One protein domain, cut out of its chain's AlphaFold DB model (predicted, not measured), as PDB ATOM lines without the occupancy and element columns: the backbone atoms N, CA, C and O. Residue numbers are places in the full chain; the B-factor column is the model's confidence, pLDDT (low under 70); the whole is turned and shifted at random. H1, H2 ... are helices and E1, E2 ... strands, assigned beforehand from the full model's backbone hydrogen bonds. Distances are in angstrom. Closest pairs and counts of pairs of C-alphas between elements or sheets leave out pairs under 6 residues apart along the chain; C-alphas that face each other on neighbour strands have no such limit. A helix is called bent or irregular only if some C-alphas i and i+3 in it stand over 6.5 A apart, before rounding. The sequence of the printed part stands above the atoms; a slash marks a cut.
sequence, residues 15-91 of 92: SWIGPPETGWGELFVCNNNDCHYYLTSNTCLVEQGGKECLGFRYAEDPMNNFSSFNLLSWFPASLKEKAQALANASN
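This is residues 15 to 91 of the 92 residues of an uncharacterized protein of Desulfovibrio gigas (strain ATCC 19364 / DSM 1382 / NCIMB 9332 / VKM B-1759) (UniProt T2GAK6). A long two-stranded hairpin, E3 and E4, runs through the middle of an elongated domain, with a small hairpin, E1 and E2, joined to E3 at one end and two helices at the other. There H1 packs on E3, and H2 packs on H1 nearly at right angles, beyond the sheet. The 77 printed residues hold two named helices and four named strands, in the order E1 E2 H1 E3 E4 H2; the sheet runs E1 - E2 - E3 - E4, all antiparallel, and the class is mixed, helices and strands. The whole is only just compact, close to loose, with a radius of gyration of the C-alphas of 13.5 A and spans of 39 by 21 by 20 A.

Find C-alpha 15 at (24.420, 58.361, 25.897), where E1, residues 15 to 17, begins. E2 follows at residues 26 to 29. H1 takes residues 36 to 47, 17.3 A long; it is neither bent nor irregular, but only just, with C-alphas 39 and 42 being 6.2 A apart. E3, residues 54 to 61, starts at C-alpha 54, (13.399, 43.588, 17.009), runs 20.5 A and bends by 58 degrees at residue 58. E4, residues 67 to 74, runs 21.8 A. H2, residues 77 to 89, is 19.7 A long and ends at C-alpha 89, (5.854, 54.670, 0.087); it is irregular, with C-alphas 78 and 81 being 7.0 A apart.

Start at the hairpin of E1 and E2, antiparallel at 131 degrees, where N 16 and O 27 are 2.8 A apart, within hydrogen-bond range. E2's pairing is staggered: residues 26 to 28 pair with E1, and 28 to 29 with E3. E2 and E3 are antiparallel, with N 60 and O 28 at 2.9 A. In the hairpin of E3 and E4, antiparallel at 149 degrees, look at N 57 and O 71, 2.8 A, and N 73 and O 55, 2.8 A. From edge strand E1 to edge strand E4 the strands' lines turn by 111 degrees. H1 is on the sheet, over E3, at a height over the sheet of 6.3 A, and stands up from it at 45 degrees; the closest C-alphas of H1 and E3 are those of Asn 42 and Gly 55, 4.5 A. H1 and H2 touch, about perpendicular at 87 degrees, closest at the C-alphas of Leu 39 and Ala 83, 4.9 A. H2 is not on the sheet. O i to N i+4 pairs are within hydrogen-bond range in 6 of 8 cases in H1 and 7 of 9 in H2.

The C-alphas of Pro 20 and Asn 91, the two farthest apart, are 42.4 A from each other. The printed part has no cut and no long link; E3 to E4 and E4 to H2 are tight. The mean pLDDT of the printed part is 92.0; look for values under 70 at residues 90 to 91.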
ATOM      1  N   SER A  15      23.552  59.290  25.173       95.50
ATOM      2  CA  SER A  15      24.420  58.361  25.897       95.50
ATOM      3  C   SER A  15      23.599  57.183  26.422       95.50
ATOM      4  O   SER A  15      22.543  57.361  27.036       95.50
ATOM      5  N   TRP A  16      24.089  55.974  26.174       94.94
ATOM      6  CA  TRP A  16      23.512  54.732  26.657       94.94
ATOM      7  C   TRP A  16      24.620  53.839  27.207       94.94
ATOM      8  O   TRP A  16      25.578  53.519  26.506       94.94
ATOM      9  N   ILE A  17      24.489  53.432  28.469       93.44
ATOM     10  CA  ILE A  17      25.448  52.541  29.123       93.44
ATOM     11  C   ILE A  17      25.008  51.098  28.894       93.44
ATOM     12  O   ILE A  17      23.928  50.695  29.334       93.44
ATOM     13  N   GLY A  18      25.850  50.330  28.203       86.75
ATOM     14  CA  GLY A  18      25.628  48.908  28.000       86.75
ATOM     15  C   GLY A  18      25.655  48.123  29.314       86.75
ATOM     16  O   GLY A  18      26.251  48.582  30.294       86.75
ATOM     17  N   PRO A  19      25.025  46.934  29.363       87.06
ATOM     18  CA  PRO A  19      25.087  46.088  30.546       87.06
ATOM     19  C   PRO A  19      26.552  45.814  30.930       87.06
ATOM     20  O   PRO A  19      27.352  45.505  30.042       87.06
ATOM     21  N   PRO A  20      26.940  45.929  32.214       87.62
ATOM     22  CA  PRO A  20      28.336  45.791  32.632       87.62
ATOM     23  C   PRO A  20      29.005  44.496  32.148       87.62
ATOM     24  O   PRO A  20      30.193  44.486  31.833       87.62
ATOM     25  N   GLU A  21      28.238  43.413  32.049       91.31
ATOM     26  CA  GLU A  21      28.685  42.097  31.601       91.31
ATOM     27  C   GLU A  21      29.056  42.016  30.110       91.31
ATOM     28  O   GLU A  21      29.778  41.098  29.727       91.31
ATOM     29  N   THR A  22      28.603  42.948  29.259       85.69
ATOM     30  CA  THR A  22      28.940  42.939  27.822       85.69
ATOM     31  C   THR A  22      30.282  43.600  27.526       85.69
ATOM     32  O   THR A  22      30.835  43.403  26.445       85.69
ATOM     33  N   GLY A  23      30.796  44.407  28.461       85.56
ATOM     34  CA  GLY A  23      32.011  45.199  28.275       85.56
ATOM     35  C   GLY A  23      31.873  46.364  27.287       85.56
ATOM     36  O   GLY A  23      32.886  46.946  26.919       85.56
ATOM     37  N   TRP A  24      30.656  46.716  26.850       85.69
ATOM     38  CA  TRP A  24      30.441  47.769  25.842       85.69
ATOM     39  C   TRP A  24      30.671  49.191  26.363       85.69
ATOM     40  O   TRP A  24      30.970  50.082  25.577       85.69
ATOM     41  N   GLY A  25      30.547  49.416  27.673       91.56
ATOM     42  CA  GLY A  25      30.698  50.751  28.248       91.56
ATOM     43  C   GLY A  25      29.628  51.731  27.751       91.56
ATOM     44  O   GLY A  25      28.459  51.370  27.622       91.56
ATOM     45  N   GLU A  26      30.025  52.983  27.533       95.38
ATOM     46  CA  GLU A  26      29.156  54.036  26.999       95.38
ATOM     47  C   GLU A  26      29.080  53.969  25.471       95.38
ATOM     48  O   GLU A  26      30.102  53.876  24.799       95.38
ATOM     49  N   LEU A  27      27.869  54.089  24.932       95.75
ATOM     50  CA  LEU A  27      27.581  54.196  23.506       95.75
ATOM     51  C   LEU A  27      26.753  55.449  23.224       95.75
ATOM     52  O   LEU A  27      25.980  55.894  24.072       95.75
ATOM     53  N   PHE A  28      26.839  55.968  22.001       97.06
ATOM     54  CA  PHE A  28      25.962  57.033  21.516       97.06
ATOM     55  C   PHE A  28      24.889  56.448  20.602       97.06
ATOM     56  O   PHE A  28      25.211  55.922  19.544       97.06
ATOM     57  N   VAL A  29      23.616  56.529  20.992       97.69
ATOM     58  CA  VAL A  29      22.509  55.799  20.354       97.69
ATOM     59  C   VAL A  29      21.426  56.749  19.850       97.69
ATOM     60  O   VAL A  29      21.004  57.683  20.530       97.69
ATOM     61  N   CYS A  30      20.910  56.484  18.650       98.31
ATOM     62  CA  CYS A  30      19.728  57.158  18.126       98.31
ATOM     63  C   CYS A  30      18.442  56.592  18.759       98.31
ATOM     64  O   CYS A  30      17.881  55.591  18.292       98.31
ATOM     65  N   ASN A  31      17.911  57.283  19.770       96.62
ATOM     66  CA  ASN A  31      16.653  56.924  20.441       96.62
ATOM     67  C   ASN A  31      15.386  57.529  19.810       96.62
ATOM     68  O   ASN A  31      14.286  57.373  20.336       96.62
ATOM     69  N   ASN A  32      15.495  58.140  18.629       97.44
ATOM     70  CA  ASN A  32      14.331  58.617  17.887       97.44
ATOM     71  C   ASN A  32      13.555  57.448  17.243       97.44
ATOM     72  O   ASN A  32      14.037  56.814  16.303       97.44
ATOM     73  N   ASN A  33      12.337  57.183  17.726       96.69
ATOM     74  CA  ASN A  33      11.447  56.145  17.189       96.69
ATOM     75  C   ASN A  33      10.885  56.462  15.794       96.69
ATOM     76  O   ASN A  33      10.423  55.551  15.112       96.69
ATOM     77  N   ASP A  34      10.973  57.718  15.359       96.44
ATOM     78  CA  ASP A  34      10.577  58.165  14.021       96.44
ATOM     79  C   ASP A  34      11.751  58.153  13.032       96.44
ATOM     80  O   ASP A  34      11.619  58.573  11.883       96.44
ATOM     81  N   CYS A  35      12.917  57.661  13.460       97.31
ATOM     82  CA  CYS A  35      14.076  57.519  12.597       97.31
ATOM     83  C   CYS A  35      13.787  56.520  11.470       97.31
ATOM     84  O   CYS A  35      13.509  55.348  11.729       97.31
ATOM     85  N   HIS A  36      13.932  56.969  10.220       95.19
ATOM     86  CA  HIS A  36      13.703  56.136   9.039       95.19
ATOM     87  C   HIS A  36      14.529  54.842   9.075       95.19
ATOM     88  O   HIS A  36      13.991  53.772   8.827       95.19
ATOM     89  N   TYR A  37      15.806  54.926   9.467       96.38
ATOM     90  CA  TYR A  37      16.679  53.756   9.604       96.38
ATOM     91  C   TYR A  37      16.140  52.733  10.614       96.38
ATOM     92  O   TYR A  37      16.141  51.537  10.342       96.38
ATOM     93  N   TYR A  38      15.622  53.190  11.756       96.81
ATOM     94  CA  TYR A  38      15.056  52.288  12.756       96.81
ATOM     95  C   TYR A  38      13.752  51.649  12.268       96.81
ATOM     96  O   TYR A  38      13.576  50.440  12.400       96.81
ATOM     97  N   LEU A  39      12.867  52.427  11.644       94.94
ATOM     98  CA  LEU A  39      11.582  51.931  11.146       94.94
ATOM     99  C   LEU A  39      11.737  50.913  10.008       94.94
ATOM    100  O   LEU A  39      11.017  49.919   9.993       94.94
ATOM    101  N   THR A  40      12.693  51.105   9.095       93.88
ATOM    102  CA  THR A  40      12.939  50.155   7.994       93.88
ATOM    103  C   THR A  40      13.788  48.953   8.405       93.88
ATOM    104  O   THR A  40      13.715  47.899   7.771       93.88
ATOM    105  N   SER A  41      14.554  49.057   9.499       94.31
ATOM    106  CA  SER A  41      15.375  47.946   9.997       94.31
ATOM    107  C   SER A  41      14.558  46.714  10.399       94.31
ATOM    108  O   SER A  41      15.043  45.593  10.251       94.31
ATOM    109  N   ASN A  42      13.324  46.907  10.884       93.44
ATOM    110  CA  ASN A  42      12.448  45.816  11.304       93.44
ATOM    111  C   ASN A  42      12.097  44.902  10.125       93.44
ATOM    112  O   ASN A  42      12.262  43.691  10.227       93.44
ATOM    113  N   THR A  43      11.702  45.483   8.989       86.81
ATOM    114  CA  THR A  43      11.390  44.734   7.764       86.81
ATOM    115  C   THR A  43      12.594  43.926   7.289       86.81
ATOM    116  O   THR A  43      12.480  42.718   7.109       86.81
ATOM    117  N   CYS A  44      13.766  44.561   7.198       87.25
ATOM    118  CA  CYS A  44      15.012  43.899   6.797       87.25
ATOM    119  C   CYS A  44      15.369  42.718   7.721       87.25
ATOM    120  O   CYS A  44      15.759  41.645   7.260       87.25
ATOM    121  N   LEU A  45      15.202  42.891   9.035       90.69
ATOM    122  CA  LEU A  45      15.471  41.851  10.025       90.69
ATOM    123  C   LEU A  45      14.481  40.681   9.906       90.69
ATOM    124  O   LEU A  45      14.895  39.527  10.005       90.69
ATOM    125  N   VAL A  46      13.196  40.956   9.669       88.50
ATOM    126  CA  VAL A  46      12.153  39.931   9.488       88.50
ATOM    127  C   VAL A  46      12.352  39.142   8.193       88.50
ATOM    128  O   VAL A  46      12.248  37.918   8.214       88.50
ATOM    129  N   GLU A  47      12.706  39.803   7.088       88.69
ATOM    130  CA  GLU A  47      13.017  39.146   5.805       88.69
ATOM    131  C   GLU A  47      14.187  38.157   5.919       88.69
ATOM    132  O   GLU A  47      14.235  37.154   5.211       88.69
ATOM    133  N   GLN A  48      15.100  38.398   6.861       89.62
ATOM    134  CA  GLN A  48      16.228  37.518   7.174       89.62
ATOM    135  C   GLN A  48      15.901  36.458   8.244       89.62
ATOM    136  O   GLN A  48      16.799  35.775   8.735       89.62
ATOM    137  N   GLY A  49      14.626  36.300   8.621       89.75
ATOM    138  CA  GLY A  49      14.168  35.317   9.610       89.75
ATOM    139  C   GLY A  49      14.315  35.758  11.070       89.75
ATOM    140  O   GLY A  49      14.206  34.938  11.984       89.75
ATOM    141  N   GLY A  50      14.576  37.041  11.316       90.56
ATOM    142  CA  GLY A  50      14.610  37.612  12.655       90.56
ATOM    143  C   GLY A  50      13.213  37.852  13.249       90.56
ATOM    144  O   GLY A  50      12.182  37.694  12.599       90.56
ATOM    145  N   LYS A  51      13.167  38.229  14.532       91.88
ATOM    146  CA  LYS A  51      11.903  38.446  15.256       91.88
ATOM    147  C   LYS A  51      11.301  39.814  14.925       91.88
ATOM    148  O   LYS A  51      11.973  40.828  15.066       91.88
ATOM    149  N   GLU A  52       9.998  39.855  14.653       90.31
ATOM    150  CA  GLU A  52       9.243  41.095  14.378       90.31
ATOM    151  C   GLU A  52       9.269  42.129  15.511       90.31
ATOM    152  O   GLU A  52       8.898  43.283  15.314       90.31
ATOM    153  N   CYS A  53       9.649  41.716  16.715       94.31
ATOM    154  CA  CYS A  53       9.779  42.586  17.871       94.31
ATOM    155  C   CYS A  53      11.191  43.164  18.043       94.31
ATOM    156  O   CYS A  53      11.525  43.665  19.115       94.31
ATOM    157  N   LEU A  54      12.033  43.077  17.012       96.50
ATOM    158  CA  LEU A  54      13.399  43.588  17.009       96.50
ATOM    159  C   LEU A  54      13.638  44.534  15.830       96.50
ATOM    160  O   LEU A  54      13.024  44.413  14.774       96.50
ATOM    161  N   GLY A  55      14.554  45.474  16.018       96.31
ATOM    162  CA  GLY A  55      15.043  46.384  14.988       96.31
ATOM    163  C   GLY A  55      16.437  46.890  15.344       96.31
ATOM    164  O   GLY A  55      16.959  46.580  16.415       96.31
ATOM    165  N   PHE A  56      17.039  47.680  14.464       97.25
ATOM    166  CA  PHE A  56      18.365  48.255  14.648       97.25
ATOM    167  C   PHE A  56      18.299  49.764  14.843       97.25
ATOM    168  O   PHE A  56      17.761  50.497  14.013       97.25
ATOM    169  N   ARG A  57      18.895  50.241  15.933       97.69
ATOM    170  CA  ARG A  57      19.193  51.658  16.129       97.69
ATOM    171  C   ARG A  57      20.588  51.951  15.607       97.69
ATOM    172  O   ARG A  57      21.495  51.134  15.749       97.69
ATOM    173  N   TYR A  58      20.748  53.131  15.024       98.31
ATOM    174  CA  TYR A  58      22.072  53.660  14.735       98.31
ATOM    175  C   TYR A  58      22.785  53.939  16.059       98.31
ATOM    176  O   TYR A  58      22.209  54.607  16.926       98.31
ATOM    177  N   ALA A  59      24.002  53.429  16.208       97.62
ATOM    178  CA  ALA A  59      24.835  53.674  17.372       97.62
ATOM    179  C   ALA A  59      26.298  53.876  16.977       97.62
ATOM    180  O   ALA A  59      26.736  53.366  15.947       97.62
ATOM    181  N   GLU A  60      27.048  54.586  17.813       97.19
ATOM    182  CA  GLU A  60      28.490  54.791  17.679       97.19
ATOM    183  C   GLU A  60      29.201  54.422  18.980       97.19
ATOM    184  O   GLU A  60      28.734  54.750  20.075       97.19
ATOM    185  N   ASP A  61      30.346  53.754  18.843       94.88
ATOM    186  CA  ASP A  61      31.189  53.344  19.963       94.88
ATOM    187  C   ASP A  61      32.369  54.323  20.143       94.88
ATOM    188  O   ASP A  61      33.299  54.320  19.323       94.88
ATOM    189  N   PRO A  62      32.379  55.160  21.200       94.25
ATOM    190  CA  PRO A  62      33.476  56.090  21.464       94.25
ATOM    191  C   PRO A  62      34.814  55.396  21.747       94.25
ATOM    192  O   PRO A  62      35.863  55.984  21.478       94.25
ATOM    193  N   MET A  63      34.807  54.156  22.239       92.19
ATOM    194  CA  MET A  63      36.020  53.373  22.495       92.19
ATOM    195  C   MET A  63      36.612  52.782  21.214       92.19
ATOM    196  O   MET A  63      37.799  52.458  21.176       92.19
ATOM    197  N   ASN A  64      35.817  52.698  20.147       91.12
ATOM    198  CA  ASN A  64      36.232  52.204  18.840       91.12
ATOM    199  C   ASN A  64      36.256  53.322  17.783       91.12
ATOM    200  O   ASN A  64      35.685  53.193  16.698       91.12
ATOM    201  N   ASN A  65      36.909  54.445  18.101       93.75
ATOM    202  CA  ASN A  65      37.056  55.608  17.212       93.75
ATOM    203  C   ASN A  65      35.722  56.160  16.673       93.75
ATOM    204  O   ASN A  65      35.667  56.649  15.545       93.75
ATOM    205  N   PHE A  66      34.649  56.076  17.465       93.69
ATOM    206  CA  PHE A  66      33.294  56.453  17.050       93.69
ATOM    207  C   PHE A  66      32.800  55.687  15.815       93.69
ATOM    208  O   PHE A  66      32.032  56.215  15.012       93.69
ATOM    209  N   SER A  67      33.240  54.439  15.651       95.50
ATOM    210  CA  SER A  67      32.743  53.570  14.586       95.50
ATOM    211  C   SER A  67      31.255  53.297  14.790       95.50
ATOM    212  O   SER A  67      30.819  52.950  15.891       95.50
ATOM    213  N   SER A  68      30.478  53.438  13.717       96.81
ATOM    214  CA  SER A  68      29.042  53.179  13.744       96.81
ATOM    215  C   SER A  68      28.724  51.693  13.614       96.81
ATOM    216  O   SER A  68      29.390  50.985  12.855       96.81
ATOM    217  N   PHE A  69      27.656  51.235  14.260       96.06
ATOM    218  CA  PHE A  69      27.156  49.867  14.132       96.06
ATOM    219  C   PHE A  69      25.636  49.774  14.335       96.06
ATOM    220  O   PHE A  69      24.975  50.714  14.783       96.06
ATOM    221  N   ASN A  70      25.086  48.606  13.996       95.94
ATOM    222  CA  ASN A  70      23.666  48.298  14.127       95.94
ATOM    223  C   ASN A  70      23.381  47.798  15.551       95.94
ATOM    224  O   ASN A  70      23.629  46.631  15.865       95.94
ATOM    225  N   LEU A  71      22.843  48.655  16.419       95.56
ATOM    226  CA  LEU A  71      22.469  48.260  17.775       95.56
ATOM    227  C   LEU A  71      21.096  47.582  17.767       95.56
ATOM    228  O   LEU A  71      20.074  48.236  17.553       95.56
ATOM    229  N   LEU A  72      21.063  46.272  18.018       95.12
ATOM    230  CA  LEU A  72      19.813  45.523  18.141       95.12
ATOM    231  C   LEU A  72      19.002  46.046  19.336       95.12
ATOM    232  O   LEU A  72      19.497  46.119  20.459       95.12
ATOM    233  N   SER A  73      17.745  46.400  19.097       95.31
ATOM    234  CA  SER A  73      16.850  47.001  20.082       95.31
ATOM    235  C   SER A  73      15.446  46.415  19.953       95.31
ATOM    236  O   SER A  73      15.046  45.942  18.887       95.31
ATOM    237  N   TRP A  74      14.682  46.463  21.045       95.25
ATOM    238  CA  TRP A  74      13.266  46.114  21.021       95.25
ATOM    239  C   TRP A  74      12.521  47.025  20.048       95.25
ATOM    240  O   TRP A  74      12.689  48.241  20.100       95.25
ATOM    241  N   PHE A  75      11.690  46.442  19.190       95.94
ATOM    242  CA  PHE A  75      10.815  47.138  18.257       95.94
ATOM    243  C   PHE A  75       9.361  46.993  18.723       95.94
ATOM    244  O   PHE A  75       8.765  45.919  18.573       95.94
ATOM    245  N   PRO A  76       8.778  48.031  19.349       94.81
ATOM    246  CA  PRO A  76       7.437  47.938  19.899       94.81
ATOM    247  C   PRO A  76       6.387  47.817  18.791       94.81
ATOM    248  O   PRO A  76       6.468  48.469  17.752       94.81
ATOM    249  N   ALA A  77       5.347  47.018  19.051       93.50
ATOM    250  CA  ALA A  77       4.256  46.789  18.104       93.50
ATOM    251  C   ALA A  77       3.570  48.090  17.643       93.50
ATOM    252  O   ALA A  77       3.112  48.162  16.507       93.50
ATOM    253  N   SER A  78       3.566  49.130  18.484       94.75
ATOM    254  CA  SER A  78       3.021  50.456  18.164       94.75
ATOM    255  C   SER A  78       3.728  51.170  17.005       94.75
ATOM    256  O   SER A  78       3.178  52.127  16.472       94.75
ATOM    257  N   LEU A  79       4.920  50.727  16.593       94.75
ATOM    258  CA  LEU A  79       5.646  51.300  15.455       94.75
ATOM    259  C   LEU A  79       5.426  50.535  14.143       94.75
ATOM    260  O   LEU A  79       5.847  51.016  13.092       94.75
ATOM    261  N   LYS A  80       4.750  49.375  14.171       90.62
ATOM    262  CA  LYS A  80       4.565  48.521  12.982       90.62
ATOM    263  C   LYS A  80       3.800  49.225  11.865       90.62
ATOM    264  O   LYS A  80       4.235  49.179  10.720       90.62
ATOM    265  N   GLU A  81       2.713  49.919  12.196       91.38
ATOM    266  CA  GLU A  81       1.910  50.654  11.208       91.38
ATOM    267  C   GLU A  81       2.742  51.746  10.518       91.38
ATOM    268  O   GLU A  81       2.706  51.892   9.296       91.38
ATOM    269  N   LYS A  82       3.566  52.468  11.291       92.62
ATOM    270  CA  LYS A  82       4.460  53.503  10.755       92.62
ATOM    271  C   LYS A  82       5.549  52.902   9.857       92.62
ATOM    272  O   LYS A  82       5.826  53.450   8.794       92.62
ATOM    273  N   ALA A  83       6.132  51.768  10.244       90.44
ATOM    274  CA  ALA A  83       7.113  51.058   9.421       90.44
ATOM    275  C   ALA A  83       6.514  50.562   8.093       90.44
ATOM    276  O   ALA A  83       7.111  50.752   7.035       90.44
ATOM    277  N   GLN A  84       5.303  49.997   8.124       88.00
ATOM    278  CA  GLN A  84       4.592  49.542   6.924       88.00
ATOM    279  C   GLN A  84       4.256  50.698   5.979       88.00
ATOM    280  O   GLN A  84       4.425  50.570   4.768       88.00
ATOM    281  N   ALA A  85       3.833  51.847   6.515       89.69
ATOM    282  CA  ALA A  85       3.572  53.035   5.708       89.69
ATOM    283  C   ALA A  85       4.823  53.497   4.934       89.69
ATOM    284  O   ALA A  85       4.723  53.825   3.752       89.69
ATOM    285  N   LEU A  86       6.003  53.461   5.565       86.62
ATOM    286  CA  LEU A  86       7.275  53.796   4.911       86.62
ATOM    287  C   LEU A  86       7.688  52.768   3.849       86.62
ATOM    288  O   LEU A  86       8.126  53.148   2.762       86.62
ATOM    289  N   ALA A  87       7.508  51.476   4.135       82.19
ATOM    290  CA  ALA A  87       7.784  50.410   3.172       82.19
ATOM    291  C   ALA A  87       6.914  50.551   1.909       82.19
ATOM    292  O   ALA A  87       7.410  50.418   0.793       82.19
ATOM    293  N   ASN A  88       5.635  50.896   2.072       81.69
ATOM    294  CA  ASN A  88       4.712  51.090   0.952       81.69
ATOM    295  C   ASN A  88       5.031  52.346   0.129       81.69
ATOM    296  O   ASN A  88       4.906  52.317  -1.092       81.69
ATOM    297  N   ALA A  89       5.477  53.431   0.772       78.25
ATOM    298  CA  ALA A  89       5.854  54.670   0.087       78.25
ATOM    299  C   ALA A  89       7.111  54.527  -0.790       78.25
ATOM    300  O   ALA A  89       7.299  55.306  -1.717       78.25
ATOM    301  N   SER A  90       7.962  53.537  -0.510       64.44
ATOM    302  CA  SER A  90       9.199  53.292  -1.264       64.44
ATOM    303  C   SER A  90       8.984  52.477  -2.550       64.44
ATOM    304  O   SER A  90       9.904  52.357  -3.352       64.44
ATOM    305  N   ASN A  91       7.782  51.921  -2.744       57.91
ATOM    306  CA  ASN A  91       7.414  51.062  -3.877       57.91
ATOM    307  C   ASN A  91       6.471  51.752  -4.889       57.91
ATOM    308  O   ASN A  91       5.911  51.072  -5.751       57.91
TER     309      ASN A  91